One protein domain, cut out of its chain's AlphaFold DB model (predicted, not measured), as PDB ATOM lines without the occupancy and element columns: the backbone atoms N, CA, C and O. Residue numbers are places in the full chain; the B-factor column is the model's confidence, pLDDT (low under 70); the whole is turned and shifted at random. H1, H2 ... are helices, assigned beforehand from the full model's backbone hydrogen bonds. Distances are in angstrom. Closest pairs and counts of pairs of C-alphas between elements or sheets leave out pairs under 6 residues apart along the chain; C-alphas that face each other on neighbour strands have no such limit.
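What this domain is: This is residues 2 to 64 of the 141 residues of the protein "Hypothetical protein" of Haptolina ericina (UniProt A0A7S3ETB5). A long helix, H1, sticks out as an arm, with residues 2 to 27 standing free, from a small head in which H3 folds back under a steep angle to pack on the later part of H2; a tail with no named element, residues 53 to 64, follows. The arm makes the length of the whole. The printed part has 63 residues with three named helices, H1, H2 and H3 in that order, and no named strand; the class is all helix. It is extended, with a radius of gyration of the C-alphas of 17.3 A and spans of 53 by 23 by 19 A.

How they stand to each other: H1, residues 3 to 22, is close to but not clearly touching H2, residues 25 to 39; their closest C-alphas, those of Phe 20 and Gln 26, are 7.0 A apart. The two run the same way at a steep tilt of 54 degrees. H2 touches H3, residues 44 to 52, with residues 32 to 36 alone, and the closest C-alphas, those of Leu 36 and Pro 44, are 6.9 A apart. H2 and H3 run opposite ways at a steep tilt of 47 degrees. H1 and H3 are apart. Every O i to N i+4 pair is within hydrogen-bond range in H2 and H3; in H1 it is 15 of 16.

Where its parts are: H1 begins at C-alpha 3, (66.407, 137.492, 116.042), and is 29.0 A long from first to last C-alpha. H2 begins at C-alpha 25, (70.219, 117.211, 92.524), and is 21.0 A long. H3 measures 12.2 A and ends at C-alpha 52, (72.094, 119.019, 82.081).

The domain as a whole: The C-alphas of Thr 2 and Pro 59, the two farthest apart, are 54.1 A apart. The printed part has no cut, and the links H1 to H2 and H2 to H3 are tight. Without residues 2 to 27, the body spans 24 by 20 by 14 A. The mean pLDDT of the printed part is 75.8, and residues 2 to 8 and 55 to 64 are under 70.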
ATOM      1  N   THR A   2      67.560 141.560 116.387       54.22
ATOM      2  CA  THR A   2      68.358 140.775 115.407       54.22
ATOM      3  C   THR A   2      67.887 139.325 115.240       54.22
ATOM      4  O   THR A   2      68.330 138.625 114.343       54.22
ATOM      5  N   THR A   3      66.942 138.865 116.062       55.62
ATOM      6  CA  THR A   3      66.407 137.492 116.042       55.62
ATOM      7  C   THR A   3      65.492 137.187 114.849       55.62
ATOM      8  O   THR A   3      65.238 136.022 114.560       55.62
ATOM      9  N   GLY A   4      65.001 138.209 114.139       59.03
ATOM     10  CA  GLY A   4      64.128 138.036 112.973       59.03
ATOM     11  C   GLY A   4      64.859 137.527 111.726       59.03
ATOM     12  O   GLY A   4      64.331 136.671 111.019       59.03
ATOM     13  N   ASP A   5      66.087 137.995 111.488       59.06
ATOM     14  CA  ASP A   5      66.846 137.651 110.279       59.06
ATOM     15  C   ASP A   5      67.477 136.258 110.364       59.06
ATOM     16  O   ASP A   5      67.473 135.512 109.385       59.06
ATOM     17  N   SER A   6      67.927 135.842 111.553       61.97
ATOM     18  CA  SER A   6      68.458 134.489 111.763       61.97
ATOM     19  C   SER A   6      67.399 133.410 111.529       61.97
ATOM     20  O   SER A   6      67.699 132.396 110.903       61.97
ATOM     21  N   ASN A   7      66.154 133.644 111.956       66.62
ATOM     22  CA  ASN A   7      65.051 132.706 111.723       66.62
ATOM     23  C   ASN A   7      64.653 132.624 110.244       66.62
ATOM     24  O   ASN A   7      64.379 131.533 109.751       66.62
ATOM     25  N   ARG A   8      64.682 133.745 109.512       68.31
ATOM     26  CA  ARG A   8      64.449 133.749 108.058       68.31
ATOM     27  C   ARG A   8      65.518 132.962 107.306       68.31
ATOM     28  O   ARG A   8      65.180 132.166 106.440       68.31
ATOM     29  N   LEU A   9      66.786 133.133 107.679       72.25
ATOM     30  CA  LEU A   9      67.898 132.384 107.090       72.25
ATOM     31  C   LEU A   9      67.797 130.876 107.362       72.25
ATOM     32  O   LEU A   9      68.094 130.081 106.477       72.25
ATOM     33  N   HIS A  10      67.352 130.475 108.556       71.56
ATOM     34  CA  HIS A  10      67.184 129.056 108.894       71.56
ATOM     35  C   HIS A  10      66.030 128.413 108.118       71.56
ATOM     36  O   HIS A  10      66.200 127.319 107.588       71.56
ATOM     37  N   MET A  11      64.897 129.109 107.994       72.88
ATOM     38  CA  MET A  11      63.763 128.632 107.192       72.88
ATOM     39  C   MET A  11      64.139 128.524 105.714       72.88
ATOM     40  O   MET A  11      63.903 127.495 105.091       72.88
ATOM     41  N   HIS A  12      64.834 129.530 105.182       80.38
ATOM     42  CA  HIS A  12      65.276 129.521 103.790       80.38
ATOM     43  C   HIS A  12      66.305 128.418 103.498       80.38
ATOM     44  O   HIS A  12      66.267 127.777 102.450       80.38
ATOM     45  N   LYS A  13      67.206 128.142 104.451       84.00
ATOM     46  CA  LYS A  13      68.148 127.023 104.354       84.00
ATOM     47  C   LYS A  13      67.418 125.678 104.307       84.00
ATOM     48  O   LYS A  13      67.738 124.845 103.465       84.00
ATOM     49  N   GLN A  14      66.440 125.479 105.187       86.69
ATOM     50  CA  GLN A  14      65.684 124.230 105.255       86.69
ATOM     51  C   GLN A  14      64.838 124.004 103.989       86.69
ATOM     52  O   GLN A  14      64.735 122.877 103.508       86.69
ATOM     53  N   GLU A  15      64.284 125.074 103.414       85.31
ATOM     54  CA  GLU A  15      63.605 125.037 102.113       85.31
ATOM     55  C   GLU A  15      64.556 124.625 100.979       85.31
ATOM     56  O   GLU A  15      64.193 123.775 100.163       85.31
ATOM     57  N   LEU A  16      65.785 125.160 100.945       85.06
ATOM     58  CA  LEU A  16      66.795 124.766  99.954       85.06
ATOM     59  C   LEU A  16      67.213 123.298 100.098       85.06
ATOM     60  O   LEU A  16      67.341 122.597  99.097       85.06
ATOM     61  N   GLU A  17      67.421 122.823 101.325       86.00
ATOM     62  CA  GLU A  17      67.783 121.426 101.583       86.00
ATOM     63  C   GLU A  17      66.673 120.479 101.113       86.00
ATOM     64  O   GLU A  17      66.941 119.521 100.389       86.00
ATOM     65  N   GLN A  18      65.412 120.802 101.419       89.19
ATOM     66  CA  GLN A  18      64.267 120.040 100.915       89.19
ATOM     67  C   GLN A  18      64.166 120.079  99.391       89.19
ATOM     68  O   GLN A  18      63.817 119.069  98.778       89.19
ATOM     69  N   TYR A  19      64.471 121.219  98.771       84.44
ATOM     70  CA  TYR A  19      64.498 121.349  97.318       84.44
ATOM     71  C   TYR A  19      65.578 120.451  96.696       84.44
ATOM     72  O   TYR A  19      65.284 119.692  95.771       84.44
ATOM     73  N   PHE A  20      66.799 120.459  97.240       84.81
ATOM     74  CA  PHE A  20      67.884 119.597  96.764       84.81
ATOM     75  C   PHE A  20      67.561 118.112  96.895       84.81
ATOM     76  O   PHE A  20      67.833 117.355  95.960       84.81
ATOM     77  N   THR A  21      66.956 117.704  98.013       85.38
ATOM     78  CA  THR A  21      66.513 116.321  98.213       85.38
ATOM     79  C   THR A  21      65.381 115.953  97.256       85.38
ATOM     80  O   THR A  21      65.445 114.908  96.620       85.38
ATOM     81  N   ARG A  22      64.366 116.814  97.101       83.88
ATOM     82  CA  ARG A  22      63.201 116.545  96.240       83.88
ATOM     83  C   ARG A  22      63.571 116.390  94.767       83.88
ATOM     84  O   ARG A  22      62.925 115.625  94.063       83.88
ATOM     85  N   HIS A  23      64.559 117.146  94.302       80.31
ATOM     86  CA  HIS A  23      64.996 117.125  92.908       80.31
ATOM     87  C   HIS A  23      66.207 116.211  92.666       80.31
ATOM     88  O   HIS A  23      66.776 116.254  91.575       80.31
ATOM     89  N   GLU A  24      66.622 115.424  93.671       86.88
ATOM     90  CA  GLU A  24      67.744 114.472  93.591       86.88
ATOM     91  C   GLU A  24      69.010 115.104  92.979       86.88
ATOM     92  O   GLU A  24      69.798 114.469  92.275       86.88
ATOM     93  N   ILE A  25      69.210 116.403  93.227       83.88
ATOM     94  CA  ILE A  25      70.219 117.211  92.524       83.88
ATOM     95  C   ILE A  25      71.619 116.652  92.783       83.88
ATOM     96  O   ILE A  25      72.457 116.611  91.883       83.88
ATOM     97  N   GLN A  26      71.859 116.179  94.004       82.69
ATOM     98  CA  GLN A  26      73.135 115.602  94.402       82.69
ATOM     99  C   GLN A  26      73.433 114.282  93.676       82.69
ATOM    100  O   GLN A  26      74.571 114.055  93.265       82.69
ATOM    101  N   GLU A  27      72.430 113.428  93.477       84.94
ATOM    102  CA  GLU A  27      72.596 112.152  92.772       84.94
ATOM    103  C   GLU A  27      72.844 112.384  91.279       84.94
ATOM    104  O   GLU A  27      73.798 111.842  90.713       84.94
ATOM    105  N   ASN A  28      72.071 113.287  90.674       83.81
ATOM    106  CA  ASN A  28      72.213 113.664  89.270       83.81
ATOM    107  C   ASN A  28      73.579 114.301  88.970       83.81
ATOM    108  O   ASN A  28      74.245 113.930  88.000       83.81
ATOM    109  N   LEU A  29      74.048 115.214  89.829       86.44
ATOM    110  CA  LEU A  29      75.377 115.813  89.686       86.44
ATOM    111  C   LEU A  29      76.492 114.774  89.831       86.44
ATOM    112  O   LEU A  29      77.420 114.765  89.022       86.44
ATOM    113  N   ASN A  30      76.392 113.871  90.808       87.75
ATOM    114  CA  ASN A  30      77.374 112.797  90.977       87.75
ATOM    115  C   ASN A  30      77.438 111.887  89.746       87.75
ATOM    116  O   ASN A  30      78.529 111.516  89.308       87.75
ATOM    117  N   LEU A  31      76.291 111.559  89.148       88.75
ATOM    118  CA  LEU A  31      76.231 110.771  87.920       88.75
ATOM    119  C   LEU A  31      76.943 111.491  86.768       88.75
ATOM    120  O   LEU A  31      77.774 110.893  86.080       88.75
ATOM    121  N   TYR A  32      76.673 112.782  86.570       85.81
ATOM    122  CA  TYR A  32      77.308 113.557  85.504       85.81
ATOM    123  C   TYR A  32      78.812 113.743  85.707       85.81
ATOM    124  O   TYR A  32      79.567 113.617  84.743       85.81
ATOM    125  N   LEU A  33      79.265 113.979  86.938       87.94
ATOM    126  CA  LEU A  33      80.689 114.123  87.249       87.94
ATOM    127  C   LEU A  33      81.455 112.810  87.063       87.94
ATOM    128  O   LEU A  33      82.534 112.811  86.471       87.94
ATOM    129  N   ASN A  34      80.886 111.680  87.491       89.56
ATOM    130  CA  ASN A  34      81.490 110.365  87.261       89.56
ATOM    131  C   ASN A  34      81.665 110.075  85.767       89.56
ATOM    132  O   ASN A  34      82.677 109.526  85.335       89.56
ATOM    133  N   GLU A  35      80.690 110.469  84.962       86.19
ATOM    134  CA  GLU A  35      80.712 110.275  83.517       86.19
ATOM    135  C   GLU A  35      81.689 111.231  82.820       86.19
ATOM    136  O   GLU A  35      82.389 110.827  81.893       86.19
ATOM    137  N   LEU A  36      81.836 112.455  83.329       87.38
ATOM    138  CA  LEU A  36      82.843 113.411  82.869       87.38
ATOM    139  C   LEU A  36      84.264 112.864  83.071       87.38
ATOM    140  O   LEU A  36      85.102 112.974  82.175       87.38
ATOM    141  N   VAL A  37      84.525 112.211  84.209       88.75
ATOM    142  CA  VAL A  37      85.825 111.576  84.503       88.75
ATOM    143  C   VAL A  37      86.112 110.385  83.583       88.75
ATOM    144  O   VAL A  37      87.277 110.150  83.248       88.75
ATOM    145  N   LYS A  38      85.078 109.650  83.156       87.31
ATOM    146  CA  LYS A  38      85.212 108.525  82.215       87.31
ATOM    147  C   LYS A  38      85.461 108.994  80.784       87.31
ATOM    148  O   LYS A  38      86.377 108.497  80.139       87.31
ATOM    149  N   VAL A  39      84.650 109.934  80.295       88.12
ATOM    150  CA  VAL A  39      84.690 110.397  78.897       88.12
ATOM    151  C   VAL A  39      85.869 111.341  78.651       88.12
ATOM    152  O   VAL A  39      86.404 111.358  77.547       88.12
ATOM    153  N   ARG A  40      86.285 112.110  79.669       87.06
ATOM    154  CA  ARG A  40      87.330 113.149  79.586       87.06
ATOM    155  C   ARG A  40      87.208 114.013  78.323       87.06
ATOM    156  O   ARG A  40      88.139 114.071  77.520       87.06
ATOM    157  N   PRO A  41      86.056 114.674  78.130       85.81
ATOM    158  CA  PRO A  41      85.851 115.538  76.977       85.81
ATOM    159  C   PRO A  41      86.869 116.687  76.973       85.81
ATOM    160  O   PRO A  41      87.216 117.223  78.026       85.81
ATOM    161  N   SER A  42      87.296 117.111  75.782       85.88
ATOM    162  CA  SER A  42      88.181 118.273  75.597       85.88
ATOM    163  C   SER A  42      87.566 119.577  76.126       85.88
ATOM    164  O   SER A  42      88.290 120.461  76.575       85.88
ATOM    165  N   ALA A  43      86.231 119.673  76.127       87.81
ATOM    166  CA  ALA A  43      85.462 120.792  76.665       87.81
ATOM    167  C   ALA A  43      84.493 120.321  77.778       87.81
ATOM    168  O   ALA A  43      83.312 120.078  77.510       87.81
ATOM    169  N   PRO A  44      84.950 120.192  79.040       85.19
ATOM    170  CA  PRO A  44      84.168 119.592  80.129       85.19
ATOM    171  C   PRO A  44      82.920 120.391  80.514       85.19
ATOM    172  O   PRO A  44      81.873 119.805  80.783       85.19
ATOM    173  N   TYR A  45      82.999 121.721  80.491       86.88
ATOM    174  CA  TYR A  45      81.864 122.582  80.826       86.88
ATOM    175  C   TYR A  45      80.769 122.545  79.757       86.88
ATOM    176  O   TYR A  45      79.591 122.447  80.091       86.88
ATOM    177  N   ALA A  46      81.153 122.560  78.476       84.94
ATOM    178  CA  ALA A  46      80.208 122.435  77.369       84.94
ATOM    179  C   ALA A  46      79.516 121.066  77.398       84.94
ATOM    180  O   ALA A  46      78.293 120.987  77.320       84.94
ATOM    181  N   TRP A  47      80.293 120.000  77.614       86.94
ATOM    182  CA  TRP A  47      79.780 118.638  77.738       86.94
ATOM    183  C   TRP A  47      78.762 118.498  78.880       86.94
ATOM    184  O   TRP A  47      77.679 117.943  78.683       86.94
ATOM    185  N   LEU A  48      79.069 119.055  80.057       87.75
ATOM    186  CA  LEU A  48      78.157 119.036  81.202       87.75
ATOM    187  C   LEU A  48      76.876 119.830  80.910       87.75
ATOM    188  O   LEU A  48      75.781 119.347  81.190       87.75
ATOM    189  N   ALA A  49      76.998 121.015  80.307       84.31
ATOM    190  CA  ALA A  49      75.863 121.874  79.976       84.31
ATOM    191  C   ALA A  49      74.901 121.232  78.963       84.31
ATOM    192  O   ALA A  49      73.690 121.431  79.055       84.31
ATOM    193  N   THR A  50      75.406 120.464  77.995       84.12
ATOM    194  CA  THR A  50      74.566 119.698  77.056       84.12
ATOM    195  C   THR A  50      73.809 118.587  77.782       84.12
ATOM    196  O   THR A  50      72.612 118.397  77.571       84.12
ATOM    197  N   ARG A  51      74.474 117.903  78.718       83.25
ATOM    198  CA  ARG A  51      73.872 116.808  79.488       83.25
ATOM    199  C   ARG A  51      72.810 117.288  80.475       83.25
ATOM    200  O   ARG A  51      71.746 116.685  80.554       83.25
ATOM    201  N   MET A  52      73.066 118.396  81.173       82.12
ATOM    202  CA  MET A  52      72.094 119.019  82.081       82.12
ATOM    203  C   MET A  52      70.879 119.595  81.340       82.12
ATOM    204  O   MET A  52      69.801 119.672  81.920       82.12
ATOM    205  N   ARG A  53      71.027 119.967  80.060       82.06
ATOM    206  CA  ARG A  53      69.909 120.384  79.197       82.06
ATOM    207  C   ARG A  53      69.059 119.214  78.682       82.06
ATOM    208  O   ARG A  53      68.033 119.461  78.062       82.06
ATOM    209  N   GLY A  54      69.452 117.965  78.946       70.62
ATOM    210  CA  GLY A  54      68.744 116.778  78.455       70.62
ATOM    211  C   GLY A  54      68.919 116.540  76.954       70.62
ATOM    212  O   GLY A  54      68.195 115.738  76.372       70.62
ATOM    213  N   ASP A  55      69.895 117.203  76.328       59.22
ATOM    214  CA  ASP A  55      70.083 117.233  74.876       59.22
ATOM    215  C   ASP A  55      70.894 116.015  74.387       59.22
ATOM    216  O   ASP A  55      71.854 116.109  73.621       59.22
ATOM    217  N   LEU A  56      70.522 114.826  74.873       53.62
ATOM    218  CA  LEU A  56      71.148 113.529  74.569       53.62
ATOM    219  C   LEU A  56      70.838 113.025  73.142       53.62
ATOM    220  O   LEU A  56      70.929 111.830  72.872       53.62
ATOM    221  N   GLY A  57      70.490 113.932  72.226       45.62
ATOM    222  CA  GLY A  57      70.151 113.633  70.836       45.62
ATOM    223  C   GLY A  57      70.974 114.373  69.784       45.62
ATOM    224  O   GLY A  57      70.802 114.077  68.605       45.62
ATOM    225  N   SER A  58      71.868 115.297  70.153       35.59
ATOM    226  CA  SER A  58      72.616 116.076  69.159       35.59
ATOM    227  C   SER A  58      74.130 115.920  69.328       35.59
ATOM    228  O   SER A  58      74.717 116.500  70.247       35.59
ATOM    229  N   PRO A  59      74.808 115.145  68.457       46.88
ATOM    230  CA  PRO A  59      76.253 115.173  68.361       46.88
ATOM    231  C   PRO A  59      76.629 116.441  67.593       46.88
ATOM    232  O   PRO A  59      76.907 116.408  66.400       46.88
ATOM    233  N   ALA A  60      76.606 117.579  68.271       40.59
ATOM    234  CA  ALA A  60      77.166 118.804  67.737       40.59
ATOM    235  C   ALA A  60      77.840 119.546  68.882       40.59
ATOM    236  O   ALA A  60      77.236 120.323  69.620       40.59
ATOM    237  N   ALA A  61      79.130 119.260  69.031       48.22
ATOM    238  CA  ALA A  61      80.062 120.247  69.526       48.22
ATOM    239  C   ALA A  61      79.995 121.448  68.573       48.22
ATOM    240  O   ALA A  61      80.710 121.513  67.580       48.22
ATOM    241  N   SER A  62      79.094 122.367  68.874       44.66
ATOM    242  CA  SER A  62      79.058 123.703  68.312       44.66
ATOM    243  C   SER A  62      78.878 124.621  69.505       44.66
ATOM    244  O   SER A  62      78.067 124.345  70.389       44.66
ATOM    245  N   GLU A  63      79.718 125.641  69.563       46.19
ATOM    246  CA  GLU A  63      79.783 126.720  70.549       46.19
ATOM    247  C   GLU A  63      78.406 127.167  71.073       46.19
ATOM    248  O   GLU A  63      77.406 126.966  70.382       46.19
ATOM    249  N   PRO A  64      78.300 127.785  72.271       44.38
ATOM    250  CA  PRO A  64      77.036 128.355  72.729       44.38
ATOM    251  C   PRO A  64      76.551 129.392  71.709       44.38
ATOM    252  O   PRO A  64      76.953 130.552  71.726       44.38
TER     253      PRO A  64